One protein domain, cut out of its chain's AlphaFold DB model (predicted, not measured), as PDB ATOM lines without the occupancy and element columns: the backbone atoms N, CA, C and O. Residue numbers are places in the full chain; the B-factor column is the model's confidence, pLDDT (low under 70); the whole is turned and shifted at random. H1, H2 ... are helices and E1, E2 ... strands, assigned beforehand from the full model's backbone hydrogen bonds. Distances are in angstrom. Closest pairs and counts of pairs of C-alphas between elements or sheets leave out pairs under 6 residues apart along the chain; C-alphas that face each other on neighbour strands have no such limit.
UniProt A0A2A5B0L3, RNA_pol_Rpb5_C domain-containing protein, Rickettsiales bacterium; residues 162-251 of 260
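What this domain is: This is residues 162 to 251 of the 260 residues of the protein "RNA_pol_Rpb5_C domain-containing protein" of Rickettsiales bacterium (UniProt A0A2A5B0L3). A strongly twisted four-stranded sheet has one long hairpin, E3 and E4, that runs out along the longest axis; the helix H1 grazes the sheet, and the short helix H2 sits on it, beside the strands. Toward the other end of that axis, away from the hairpin's loop, lie a small separate hairpin, E5 and E6, and the last helix, H3. The 90 printed residues hold three named helices and six named strands, in the order E1 H1 E2 H2 E3 E4 E5 E6 H3, of mixed class; the larger sheet is mixed, in the order E1, E3, E4, E2, and the smaller is antiparallel. The whole is only just compact, close to loose, with a radius of gyration of the C-alphas of 14.5 A, and elongated, spanning 45 by 29 by 28 A.

How they stand to each other: E3, residues 204 to 210, and E4, residues 220 to 228, form an antiparallel hairpin at 150 degrees, with N 207 and O 223 2.8 A apart, within hydrogen-bond range. E1, residues 162 to 164, is an edge strand antiparallel to E3, with N 206 and O 163 at 2.8 A. The other edge strand, E2, residues 186 to 188, is parallel to E4, with N 187 and O 226 at 2.9 A. E4's pairing is staggered: residues 220 to 226 pair with E3, and 226 to 228 with E2. H1, residues 167 to 177, only grazes the sheet with residues 167 to 173; the closest C-alphas of H1 and E3, those of Val 170 and Thr 204, are 7.1 A apart. E1, H1 and E2 make a split strand-helix-strand unit, two strands of one sheet joined through a helix, with E3 and E4 between them in the sheet, and its crossover is right-handed. H2, residues 192 to 196, is on the sheet at a height of 6.9 A, over none of its strands. E5, residues 232 to 234, and E6, residues 237 to 239, form a hairpin with N 237 and O 234 at 2.9 A. H3, residues 242 to 249, is only just not on the larger sheet, with 4 pairs of C-alphas within 10 A. Each O i to N i+4 pair is within hydrogen-bond range in H1 and H2, and 3 of 4 are in H3.

Where its parts are: E1 begins at C-alpha 162, (301.166, 166.665, 266.419). E4 is 25.4 A long and E3 19.6 A; H1 is 15.5 A and H3 11.1 A. H3 ends at C-alpha 249, (312.155, 183.515, 250.004).

The domain as a whole: The C-alphas of Tyr 214 and Asp 248 are the two farthest apart, at 46.9 A. The printed part has no cut and no long link. Residues 174 to 180 stand free. Residue 181 and residues 212 to 216 and 232 to 251 have pLDDT under 70.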
ATOM      1  N   HIS A 162     300.757 165.730 267.470       95.94
ATOM      2  CA  HIS A 162     301.166 166.665 266.419       95.94
ATOM      3  C   HIS A 162     301.345 168.071 266.995       95.94
ATOM      4  O   HIS A 162     300.420 168.614 267.599       95.94
ATOM      5  N   GLU A 163     302.505 168.676 266.768       95.69
ATOM      6  CA  GLU A 163     302.844 170.021 267.240       95.69
ATOM      7  C   GLU A 163     303.339 170.871 266.069       95.69
ATOM      8  O   GLU A 163     304.145 170.415 265.260       95.69
ATOM      9  N   ILE A 164     302.837 172.102 265.953       96.06
ATOM     10  CA  ILE A 164     303.308 173.055 264.942       96.06
ATOM     11  C   ILE A 164     304.610 173.663 265.454       96.06
ATOM     12  O   ILE A 164     304.603 174.276 266.519       96.06
ATOM     13  N   LEU A 165     305.687 173.527 264.684       94.00
ATOM     14  CA  LEU A 165     306.951 174.179 264.999       94.00
ATOM     15  C   LEU A 165     306.901 175.671 264.657       94.00
ATOM     16  O   LEU A 165     306.308 176.095 263.657       94.00
ATOM     17  N   THR A 166     307.544 176.462 265.504       93.00
ATOM     18  CA  THR A 166     307.838 177.874 265.269       93.00
ATOM     19  C   THR A 166     308.932 178.033 264.221       93.00
ATOM     20  O   THR A 166     309.725 177.125 263.983       93.00
ATOM     21  N   ASP A 167     309.011 179.213 263.606       88.38
ATOM     22  CA  ASP A 167     309.998 179.460 262.551       88.38
ATOM     23  C   ASP A 167     311.440 179.346 263.090       88.38
ATOM     24  O   ASP A 167     312.317 178.841 262.397       88.38
ATOM     25  N   SER A 168     311.673 179.698 264.362       90.19
ATOM     26  CA  SER A 168     312.956 179.490 265.045       90.19
ATOM     27  C   SER A 168     313.303 178.013 265.251       90.19
ATOM     28  O   SER A 168     314.423 177.615 264.950       90.19
ATOM     29  N   GLU A 169     312.351 177.190 265.709       91.56
ATOM     30  CA  GLU A 169     312.574 175.742 265.892       91.56
ATOM     31  C   GLU A 169     312.829 175.044 264.553       91.56
ATOM     32  O   GLU A 169     313.587 174.081 264.472       91.56
ATOM     33  N   VAL A 170     312.203 175.534 263.484       88.44
ATOM     34  CA  VAL A 170     312.422 175.038 262.125       88.44
ATOM     35  C   VAL A 170     313.841 175.362 261.642       88.44
ATOM     36  O   VAL A 170     314.501 174.488 261.083       88.44
ATOM     37  N   ILE A 171     314.342 176.576 261.888       86.81
ATOM     38  CA  ILE A 171     315.723 176.965 261.547       86.81
ATOM     39  C   ILE A 171     316.742 176.107 262.313       86.81
ATOM     40  O   ILE A 171     317.711 175.624 261.720       86.81
ATOM     41  N   GLU A 172     316.510 175.885 263.607       87.38
ATOM     42  CA  GLU A 172     317.348 175.029 264.454       87.38
ATOM     43  C   GLU A 172     317.354 173.582 263.945       87.38
ATOM     44  O   GLU A 172     318.419 173.005 263.729       87.38
ATOM     45  N   LEU A 173     316.179 173.030 263.622       84.81
ATOM     46  CA  LEU A 173     316.048 171.693 263.043       84.81
ATOM     47  C   LEU A 173     316.910 171.528 261.782       84.81
ATOM     48  O   LEU A 173     317.627 170.533 261.657       84.81
ATOM     49  N   TYR A 174     316.859 172.492 260.859       81.38
ATOM     50  CA  TYR A 174     317.630 172.425 259.616       81.38
ATOM     51  C   TYR A 174     319.134 172.558 259.847       81.38
ATOM     52  O   TYR A 174     319.913 171.833 259.222       81.38
ATOM     53  N   SER A 175     319.535 173.441 260.761       81.62
ATOM     54  CA  SER A 175     320.941 173.703 261.080       81.62
ATOM     55  C   SER A 175     321.592 172.505 261.774       81.62
ATOM     56  O   SER A 175     322.639 172.022 261.337       81.62
ATOM     57  N   ASP A 176     320.933 171.966 262.801       80.38
ATOM     58  CA  ASP A 176     321.476 170.902 263.647       80.38
ATOM     59  C   ASP A 176     321.491 169.544 262.945       80.38
ATOM     60  O   ASP A 176     322.440 168.770 263.079       80.38
ATOM     61  N   HIS A 177     320.442 169.244 262.174       73.00
ATOM     62  CA  HIS A 177     320.268 167.922 261.571       73.00
ATOM     63  C   HIS A 177     320.769 167.865 260.124       73.00
ATOM     64  O   HIS A 177     320.744 166.795 259.515       73.00
ATOM     65  N   ARG A 178     321.222 169.000 259.563       73.88
ATOM     66  CA  ARG A 178     321.648 169.145 258.157       73.88
ATOM     67  C   ARG A 178     320.621 168.576 257.167       73.88
ATOM     68  O   ARG A 178     320.980 168.018 256.129       73.88
ATOM     69  N   ILE A 179     319.337 168.677 257.510       74.00
ATOM     70  CA  ILE A 179     318.233 168.193 256.680       74.00
ATOM     71  C   ILE A 179     317.925 169.264 255.638       74.00
ATOM     72  O   ILE A 179     317.715 170.425 255.973       74.00
ATOM     73  N   GLN A 180     317.854 168.872 254.367       74.06
ATOM     74  CA  GLN A 180     317.324 169.748 253.327       74.06
ATOM     75  C   GLN A 180     315.795 169.787 253.406       74.06
ATOM     76  O   GLN A 180     315.153 168.744 253.539       74.06
ATOM     77  N   ILE A 181     315.216 170.979 253.254       67.81
ATOM     78  CA  ILE A 181     313.759 171.212 253.261       67.81
ATOM     79  C   ILE A 181     313.039 170.279 252.276       67.81
ATOM     80  O   ILE A 181     311.994 169.712 252.594       67.81
ATOM     81  N   SER A 182     313.636 170.068 251.101       74.62
ATOM     82  CA  SER A 182     313.130 169.198 250.030       74.62
ATOM     83  C   SER A 182     312.894 167.747 250.462       74.62
ATOM     84  O   SER A 182     312.004 167.088 249.918       74.62
ATOM     85  N   ASN A 183     313.657 167.268 251.447       81.19
ATOM     86  CA  ASN A 183     313.638 165.885 251.910       81.19
ATOM     87  C   ASN A 183     312.654 165.649 253.062       81.19
ATOM     88  O   ASN A 183     312.461 164.501 253.464       81.19
ATOM     89  N   ILE A 184     312.025 166.699 253.602       85.69
ATOM     90  CA  ILE A 184     311.030 166.532 254.661       85.69
ATOM     91  C   ILE A 184     309.762 165.876 254.081       85.69
ATOM     92  O   ILE A 184     309.193 166.378 253.103       85.69
ATOM     93  N   PRO A 185     309.272 164.772 254.681       90.31
ATOM     94  CA  PRO A 185     308.006 164.164 254.292       90.31
ATOM     95  C   PRO A 185     306.843 165.160 254.356       90.31
ATOM     96  O   PRO A 185     306.810 166.067 255.182       90.31
ATOM     97  N   ARG A 186     305.846 165.005 253.488       90.50
ATOM     98  CA  ARG A 186     304.743 165.971 253.367       90.50
ATOM     99  C   ARG A 186     303.460 165.437 254.000       90.50
ATOM    100  O   ARG A 186     303.207 164.233 254.011       90.50
ATOM    101  N   ILE A 187     302.627 166.343 254.504       93.88
ATOM    102  CA  ILE A 187     301.273 166.060 254.991       93.88
ATOM    103  C   ILE A 187     300.292 167.070 254.392       93.88
ATOM    104  O   ILE A 187     300.564 168.267 254.335       93.88
ATOM    105  N   VAL A 188     299.146 166.600 253.901       93.62
ATOM    106  CA  VAL A 188     298.149 167.486 253.285       93.62
ATOM    107  C   VAL A 188     297.433 168.325 254.342       93.62
ATOM    108  O   VAL A 188     297.065 167.833 255.404       93.62
ATOM    109  N   LYS A 189     297.162 169.593 254.026       92.25
ATOM    110  CA  LYS A 189     296.437 170.530 254.899       92.25
ATOM    111  C   LYS A 189     295.054 170.022 255.322       92.25
ATOM    112  O   LYS A 189     294.589 170.387 256.409       92.25
ATOM    113  N   ASP A 190     294.425 169.228 254.456       91.38
ATOM    114  CA  ASP A 190     293.101 168.628 254.641       91.38
ATOM    115  C   ASP A 190     293.100 167.409 255.579       91.38
ATOM    116  O   ASP A 190     292.019 166.946 255.955       91.38
ATOM    117  N   ASP A 191     294.275 166.916 255.993       93.88
ATOM    118  CA  ASP A 191     294.397 165.871 257.009       93.88
ATOM    119  C   ASP A 191     293.687 166.276 258.314       93.88
ATOM    120  O   ASP A 191     293.676 167.452 258.704       93.88
ATOM    121  N   MET A 192     293.084 165.296 258.997       93.19
ATOM    122  CA  MET A 192     292.278 165.540 260.193       93.19
ATOM    123  C   MET A 192     293.078 166.237 261.293       93.19
ATOM    124  O   MET A 192     292.586 167.201 261.879       93.19
ATOM    125  N   MET A 193     294.313 165.801 261.545       95.56
ATOM    126  CA  MET A 193     295.147 166.379 262.595       95.56
ATOM    127  C   MET A 193     295.656 167.759 262.202       95.56
ATOM    128  O   MET A 193     295.601 168.677 263.019       95.56
ATOM    129  N   CYS A 194     296.028 167.958 260.933       95.94
ATOM    130  CA  CYS A 194     296.389 169.282 260.411       95.94
ATOM    131  C   CYS A 194     295.245 170.293 260.550       95.94
ATOM    132  O   CYS A 194     295.467 171.472 260.845       95.94
ATOM    133  N   ARG A 195     294.003 169.861 260.307       95.56
ATOM    134  CA  ARG A 195     292.812 170.684 260.529       95.56
ATOM    135  C   ARG A 195     292.561 170.889 262.014       95.56
ATOM    136  O   ARG A 195     292.379 172.034 262.404       95.56
ATOM    137  N   TYR A 196     292.624 169.848 262.837       96.81
ATOM    138  CA  TYR A 196     292.378 169.924 264.279       96.81
ATOM    139  C   TYR A 196     293.309 170.922 264.981       96.81
ATOM    140  O   TYR A 196     292.818 171.860 265.606       96.81
ATOM    141  N   ILE A 197     294.629 170.823 264.787       96.19
ATOM    142  CA  ILE A 197     295.607 171.744 265.403       96.19
ATOM    143  C   ILE A 197     295.660 173.119 264.716       96.19
ATOM    144  O   ILE A 197     296.337 174.032 265.179       96.19
ATOM    145  N   GLY A 198     294.945 173.297 263.599       94.56
ATOM    146  CA  GLY A 198     294.883 174.564 262.872       94.56
ATOM    147  C   GLY A 198     296.133 174.892 262.051       94.56
ATOM    148  O   GLY A 198     296.311 176.063 261.699       94.56
ATOM    149  N   ALA A 199     296.954 173.890 261.719       94.44
ATOM    150  CA  ALA A 199     298.181 174.044 260.939       94.44
ATOM    151  C   ALA A 199     297.900 174.663 259.567       94.44
ATOM    152  O   ALA A 199     296.913 174.312 258.919       94.44
ATOM    153  N   CYS A 200     298.758 175.577 259.121       90.50
ATOM    154  CA  CYS A 200     298.660 176.225 257.815       90.50
ATOM    155  C   CYS A 200     299.632 175.585 256.826       90.50
ATOM    156  O   CYS A 200     300.647 175.026 257.237       90.50
ATOM    157  N   ILE A 201     299.318 175.698 255.530       90.19
ATOM    158  CA  ILE A 201     300.244 175.318 254.459       90.19
ATOM    159  C   ILE A 201     301.572 176.011 254.731       90.19
ATOM    160  O   ILE A 201     301.602 177.218 254.978       90.19
ATOM    161  N   GLY A 202     302.626 175.209 254.739       87.44
ATOM    162  CA  GLY A 202     303.979 175.671 254.898       87.44
ATOM    163  C   GLY A 202     304.599 175.643 256.265       87.44
ATOM    164  O   GLY A 202     305.801 175.852 256.407       87.44
ATOM    165  N   LYS A 203     303.793 175.351 257.277       90.94
ATOM    166  CA  LYS A 203     304.331 175.054 258.592       90.94
ATOM    167  C   LYS A 203     304.884 173.634 258.624       90.94
ATOM    168  O   LYS A 203     304.391 172.744 257.927       90.94
ATOM    169  N   THR A 204     305.891 173.438 259.464       93.06
ATOM    170  CA  THR A 204     306.451 172.120 259.765       93.06
ATOM    171  C   THR A 204     305.808 171.598 261.039       93.06
ATOM    172  O   THR A 204     305.651 172.325 262.020       93.06
ATOM    173  N   LEU A 205     305.410 170.334 261.013       95.56
ATOM    174  CA  LEU A 205     304.881 169.615 262.157       95.56
ATOM    175  C   LEU A 205     305.959 168.712 262.730       95.56
ATOM    176  O   LEU A 205     306.644 168.016 261.984       95.56
ATOM    177  N   LYS A 206     306.037 168.677 264.054       95.06
ATOM    178  CA  LYS A 206     306.685 167.616 264.814       95.06
ATOM    179  C   LYS A 206     305.622 166.599 265.208       95.06
ATOM    180  O   LYS A 206     304.602 166.968 265.791       95.06
ATOM    181  N   ILE A 207     305.854 165.339 264.874       95.62
ATOM    182  CA  ILE A 207     304.958 164.228 265.169       95.62
ATOM    183  C   ILE A 207     305.687 163.274 266.106       95.62
ATOM    184  O   ILE A 207     306.687 162.670 265.723       95.62
ATOM    185  N   THR A 208     305.197 163.157 267.337       93.62
ATOM    186  CA  THR A 208     305.764 162.264 268.352       93.62
ATOM    187  C   THR A 208     304.894 161.024 268.473       93.62
ATOM    188  O   THR A 208     303.700 161.118 268.771       93.62
ATOM    189  N   TYR A 209     305.501 159.869 268.233       90.62
ATOM    190  CA  TYR A 209     304.855 158.571 268.313       90.62
ATOM    191  C   TYR A 209     305.259 157.865 269.599       90.62
ATOM    192  O   TYR A 209     306.445 157.601 269.821       90.62
ATOM    193  N   ASP A 210     304.260 157.496 270.394       85.50
ATOM    194  CA  ASP A 210     304.460 156.647 271.559       85.50
ATOM    195  C   ASP A 210     304.716 155.217 271.086       85.50
ATOM    196  O   ASP A 210     303.877 154.580 270.437       85.50
ATOM    197  N   ASN A 211     305.893 154.687 271.405       74.81
ATOM    198  CA  ASN A 211     306.226 153.321 271.056       74.81
ATOM    199  C   ASN A 211     305.694 152.377 272.136       74.81
ATOM    200  O   ASN A 211     306.345 152.098 273.141       74.81
ATOM    201  N   SER A 212     304.471 151.897 271.920       67.88
ATOM    202  CA  SER A 212     303.790 150.959 272.819       67.88
ATOM    203  C   SER A 212     304.183 149.491 272.597       67.88
ATOM    204  O   SER A 212     303.679 148.613 273.302       67.88
ATOM    205  N   PHE A 213     305.080 149.190 271.646       63.69
ATOM    206  CA  PHE A 213     305.533 147.820 271.418       63.69
ATOM    207  C   PHE A 213     306.422 147.338 272.569       63.69
ATOM    208  O   PHE A 213     307.420 147.964 272.924       63.69
ATOM    209  N   TYR A 214     306.054 146.182 273.122       55.91
ATOM    210  CA  TYR A 214     306.474 145.676 274.436       55.91
ATOM    211  C   TYR A 214     307.961 145.273 274.570       55.91
ATOM    212  O   TYR A 214     308.342 144.707 275.585       55.91
ATOM    213  N   ASP A 215     308.804 145.548 273.574       63.62
ATOM    214  CA  ASP A 215     310.206 145.089 273.538       63.62
ATOM    215  C   ASP A 215     311.159 146.100 272.865       63.62
ATOM    216  O   ASP A 215     312.264 145.781 272.430       63.62
ATOM    217  N   SER A 216     310.720 147.353 272.737       66.44
ATOM    218  CA  SER A 216     311.529 148.435 272.177       66.44
ATOM    219  C   SER A 216     312.263 149.211 273.276       66.44
ATOM    220  O   SER A 216     311.642 149.717 274.210       66.44
ATOM    221  N   TYR A 217     313.579 149.402 273.126       72.81
ATOM    222  CA  TYR A 217     314.352 150.341 273.959       72.81
ATOM    223  C   TYR A 217     314.006 151.816 273.685       72.81
ATOM    224  O   TYR A 217     314.265 152.683 274.521       72.81
ATOM    225  N   LEU A 218     313.430 152.116 272.517       72.44
ATOM    226  CA  LEU A 218     312.977 153.452 272.141       72.44
ATOM    227  C   LEU A 218     311.549 153.649 272.644       72.44
ATOM    228  O   LEU A 218     310.637 152.989 272.149       72.44
ATOM    229  N   LYS A 219     311.370 154.550 273.613       78.06
ATOM    230  CA  LYS A 219     310.051 154.896 274.169       78.06
ATOM    231  C   LYS A 219     309.220 155.756 273.224       78.06
ATOM    232  O   LYS A 219     308.007 155.612 273.167       78.06
ATOM    233  N   GLU A 220     309.888 156.625 272.479       84.94
ATOM    234  CA  GLU A 220     309.271 157.571 271.559       84.94
ATOM    235  C   GLU A 220     310.130 157.665 270.302       84.94
ATOM    236  O   GLU A 220     311.357 157.520 270.365       84.94
ATOM    237  N   TYR A 221     309.495 157.925 269.162       88.12
ATOM    238  CA  TYR A 221     310.201 158.373 267.967       88.12
ATOM    239  C   TYR A 221     309.525 159.614 267.386       88.12
ATOM    240  O   TYR A 221     308.313 159.801 267.512       88.12
ATOM    241  N   ILE A 222     310.336 160.482 266.782       90.69
ATOM    242  CA  ILE A 222     309.908 161.781 266.267       90.69
ATOM    243  C   ILE A 222     310.048 161.774 264.750       90.69
ATOM    244  O   ILE A 222     311.097 161.421 264.215       90.69
ATOM    245  N   GLU A 223     308.996 162.208 264.071       92.06
ATOM    246  CA  GLU A 223     308.986 162.470 262.638       92.06
ATOM    247  C   GLU A 223     308.632 163.939 262.392       92.06
ATOM    248  O   GLU A 223     307.827 164.523 263.117       92.06
ATOM    249  N   TYR A 224     309.209 164.540 261.353       92.88
ATOM    250  CA  TYR A 224     308.873 165.897 260.932       92.88
ATOM    251  C   TYR A 224     308.152 165.868 259.592       92.88
ATOM    252  O   TYR A 224     308.560 165.129 258.695       92.88
ATOM    253  N   ARG A 225     307.092 166.670 259.442       93.44
ATOM    254  CA  ARG A 225     306.350 166.777 258.178       93.44
ATOM    255  C   ARG A 225     306.039 168.211 257.783       93.44
ATOM    256  O   ARG A 225     305.598 168.993 258.616       93.44
ATOM    257  N   ALA A 226     306.182 168.540 256.504       92.12
ATOM    258  CA  ALA A 226     305.791 169.835 255.951       92.12
ATOM    259  C   ALA A 226     304.323 169.817 255.493       92.12
ATOM    260  O   ALA A 226     303.892 168.893 254.796       92.12
ATOM    261  N   VAL A 227     303.544 170.834 255.867       92.94
ATOM    262  CA  VAL A 227     302.123 170.935 255.492       92.94
ATOM    263  C   VAL A 227     301.980 171.499 254.077       92.94
ATOM    264  O   VAL A 227     302.454 172.595 253.801       92.94
ATOM    265  N   VAL A 228     301.259 170.809 253.193       91.12
ATOM    266  CA  VAL A 228     301.100 171.194 251.773       91.12
ATOM    267  C   VAL A 228     299.629 171.277 251.345       91.12
ATOM    268  O   VAL A 228     298.754 170.703 251.995       91.12
ATOM    269  N   SER A 229     299.330 172.015 250.268       84.75
ATOM    270  CA  SER A 229     297.969 172.157 249.708       84.75
ATOM    271  C   SER A 229     297.449 170.834 249.138       84.75
ATOM    272  O   SER A 229     296.344 170.399 249.458       84.75
ATOM    273  N   SER A 230     298.276 170.188 248.327       80.25
ATOM    274  CA  SER A 230     298.059 168.890 247.701       80.25
ATOM    275  C   SER A 230     299.397 168.176 247.549       80.25
ATOM    276  O   SER A 230     300.454 168.799 247.600       80.25
ATOM    277  N   VAL A 231     299.345 166.860 247.370       71.69
ATOM    278  CA  VAL A 231     300.503 166.037 247.014       71.69
ATOM    279  C   VAL A 231     300.237 165.528 245.604       71.69
ATOM    280  O   VAL A 231     299.311 164.738 245.423       71.69
ATOM    281  N   ASN A 232     300.995 166.007 244.616       67.25
ATOM    282  CA  ASN A 232     300.997 165.411 243.282       67.25
ATOM    283  C   ASN A 232     302.050 164.302 243.265       67.25
ATOM    284  O   ASN A 232     303.122 164.457 243.850       67.25
ATOM    285  N   ILE A 233     301.715 163.171 242.654       57.81
ATOM    286  CA  ILE A 233     302.642 162.058 242.454       57.81
ATOM    287  C   ILE A 233     302.772 161.906 240.945       57.81
ATOM    288  O   ILE A 233     301.973 161.199 240.335       57.81
ATOM    289  N   ASP A 234     303.749 162.595 240.364       49.41
ATOM    290  CA  ASP A 234     304.070 162.486 238.944       49.41
ATOM    291  C   ASP A 234     305.395 161.724 238.827       49.41
ATOM    292  O   ASP A 234     306.390 162.109 239.433       49.41
ATOM    293  N   ASP A 235     305.393 160.585 238.127       38.88
ATOM    294  CA  ASP A 235     306.583 159.775 237.798       38.88
ATOM    295  C   ASP A 235     307.577 159.504 238.954       38.88
ATOM    296  O   ASP A 235     308.781 159.363 238.751       38.88
ATOM    297  N   GLY A 236     307.073 159.365 240.185       49.31
ATOM    298  CA  GLY A 236     307.886 159.071 241.372       49.31
ATOM    299  C   GLY A 236     308.484 160.298 242.068       49.31
ATOM    300  O   GLY A 236     309.102 160.139 243.122       49.31
ATOM    301  N   GLU A 237     308.247 161.504 241.551       45.84
ATOM    302  CA  GLU A 237     308.582 162.770 242.201       45.84
ATOM    303  C   GLU A 237     307.338 163.412 242.833       45.84
ATOM    304  O   GLU A 237     306.246 163.456 242.262       45.84
ATOM    305  N   ILE A 238     307.501 163.902 244.065       49.97
ATOM    306  CA  ILE A 238     306.445 164.619 244.781       49.97
ATOM    307  C   ILE A 238     306.611 166.116 244.517       49.97
ATOM    308  O   ILE A 238     307.478 166.750 245.119       49.97
ATOM    309  N   THR A 239     305.756 166.681 243.665       49.75
ATOM    310  CA  THR A 239     305.734 168.119 243.345       49.75
ATOM    311  C   THR A 239     304.602 168.829 244.095       49.75
ATOM    312  O   THR A 239     303.534 168.262 244.349       49.75
ATOM    313  N   THR A 240     304.836 170.079 244.510       51.97
ATOM    314  CA  THR A 240     303.846 170.902 245.235       51.97
ATOM    315  C   THR A 240     304.005 172.380 244.892       51.97
ATOM    316  O   THR A 240     305.136 172.817 244.699       51.97
ATOM    317  N   ASP A 241     302.928 173.172 244.997       50.19
ATOM    318  CA  ASP A 241     302.939 174.655 244.915       50.19
ATOM    319  C   ASP A 241     303.889 175.333 245.935       50.19
ATOM    320  O   ASP A 241     304.046 176.552 245.963       50.19
ATOM    321  N   TYR A 242     304.458 174.549 246.853       42.75
ATOM    322  CA  TYR A 242     305.300 174.994 247.954       42.75
ATOM    323  C   TYR A 242     306.783 175.130 247.579       42.75
ATOM    324  O   TYR A 242     307.483 175.924 248.202       42.75
ATOM    325  N   GLN A 243     307.262 174.386 246.570       46.09
ATOM    326  CA  GLN A 243     308.657 174.486 246.115       46.09
ATOM    327  C   GLN A 243     308.964 175.879 245.551       46.09
ATOM    328  O   GLN A 243     309.980 176.459 245.914       46.09
ATOM    329  N   GLU A 244     308.040 176.464 244.784       43.22
ATOM    330  CA  GLU A 244     308.253 177.766 244.135       43.22
ATOM    331  C   GLU A 244     308.391 178.925 245.143       43.22
ATOM    332  O   GLU A 244     309.251 179.782 244.987       43.22
ATOM    333  N   LYS A 245     307.600 178.947 246.227       40.62
ATOM    334  CA  LYS A 245     307.648 180.054 247.206       40.62
ATOM    335  C   LYS A 245     308.885 180.055 248.100       40.62
ATOM    336  O   LYS A 245     309.324 181.125 248.512       40.62
ATOM    337  N   PHE A 246     309.402 178.879 248.452       41.28
ATOM    338  CA  PHE A 246     310.558 178.776 249.346       41.28
ATOM    339  C   PHE A 246     311.882 179.008 248.610       41.28
ATOM    340  O   PHE A 246     312.801 179.551 249.212       41.28
ATOM    341  N   GLU A 247     311.973 178.657 247.323       42.31
ATOM    342  CA  GLU A 247     313.129 179.018 246.489       42.31
ATOM    343  C   GLU A 247     313.254 180.543 246.313       42.31
ATOM    344  O   GLU A 247     314.367 181.065 246.336       42.31
ATOM    345  N   ASP A 248     312.130 181.266 246.253       43.09
ATOM    346  CA  ASP A 248     312.120 182.733 246.184       43.09
ATOM    347  C   ASP A 248     312.455 183.410 247.533       43.09
ATOM    348  O   ASP A 248     313.237 184.362 247.563       43.09
ATOM    349  N   GLU A 249     311.908 182.931 248.664       41.84
ATOM    350  CA  GLU A 249     312.155 183.515 250.004       41.84
ATOM    351  C   GLU A 249     313.515 183.129 250.616       41.84
ATOM    352  O   GLU A 249     314.038 183.865 251.453       41.84
ATOM    353  N   PHE A 250     314.105 182.008 250.190       39.72
ATOM    354  CA  PHE A 250     315.413 181.519 250.638       39.72
ATOM    355  C   PHE A 250     316.397 181.359 249.472       39.72
ATOM    356  O   PHE A 250     317.256 180.474 249.508       39.72
ATOM    357  N   SER A 251     316.358 182.264 248.484       38.06
ATOM    358  CA  SER A 251     317.491 182.528 247.579       38.06
ATOM    359  C   SER A 251     318.682 183.119 248.354       38.06
ATOM    360  O   SER A 251     319.209 184.192 248.084       38.06
TER     361      SER A 251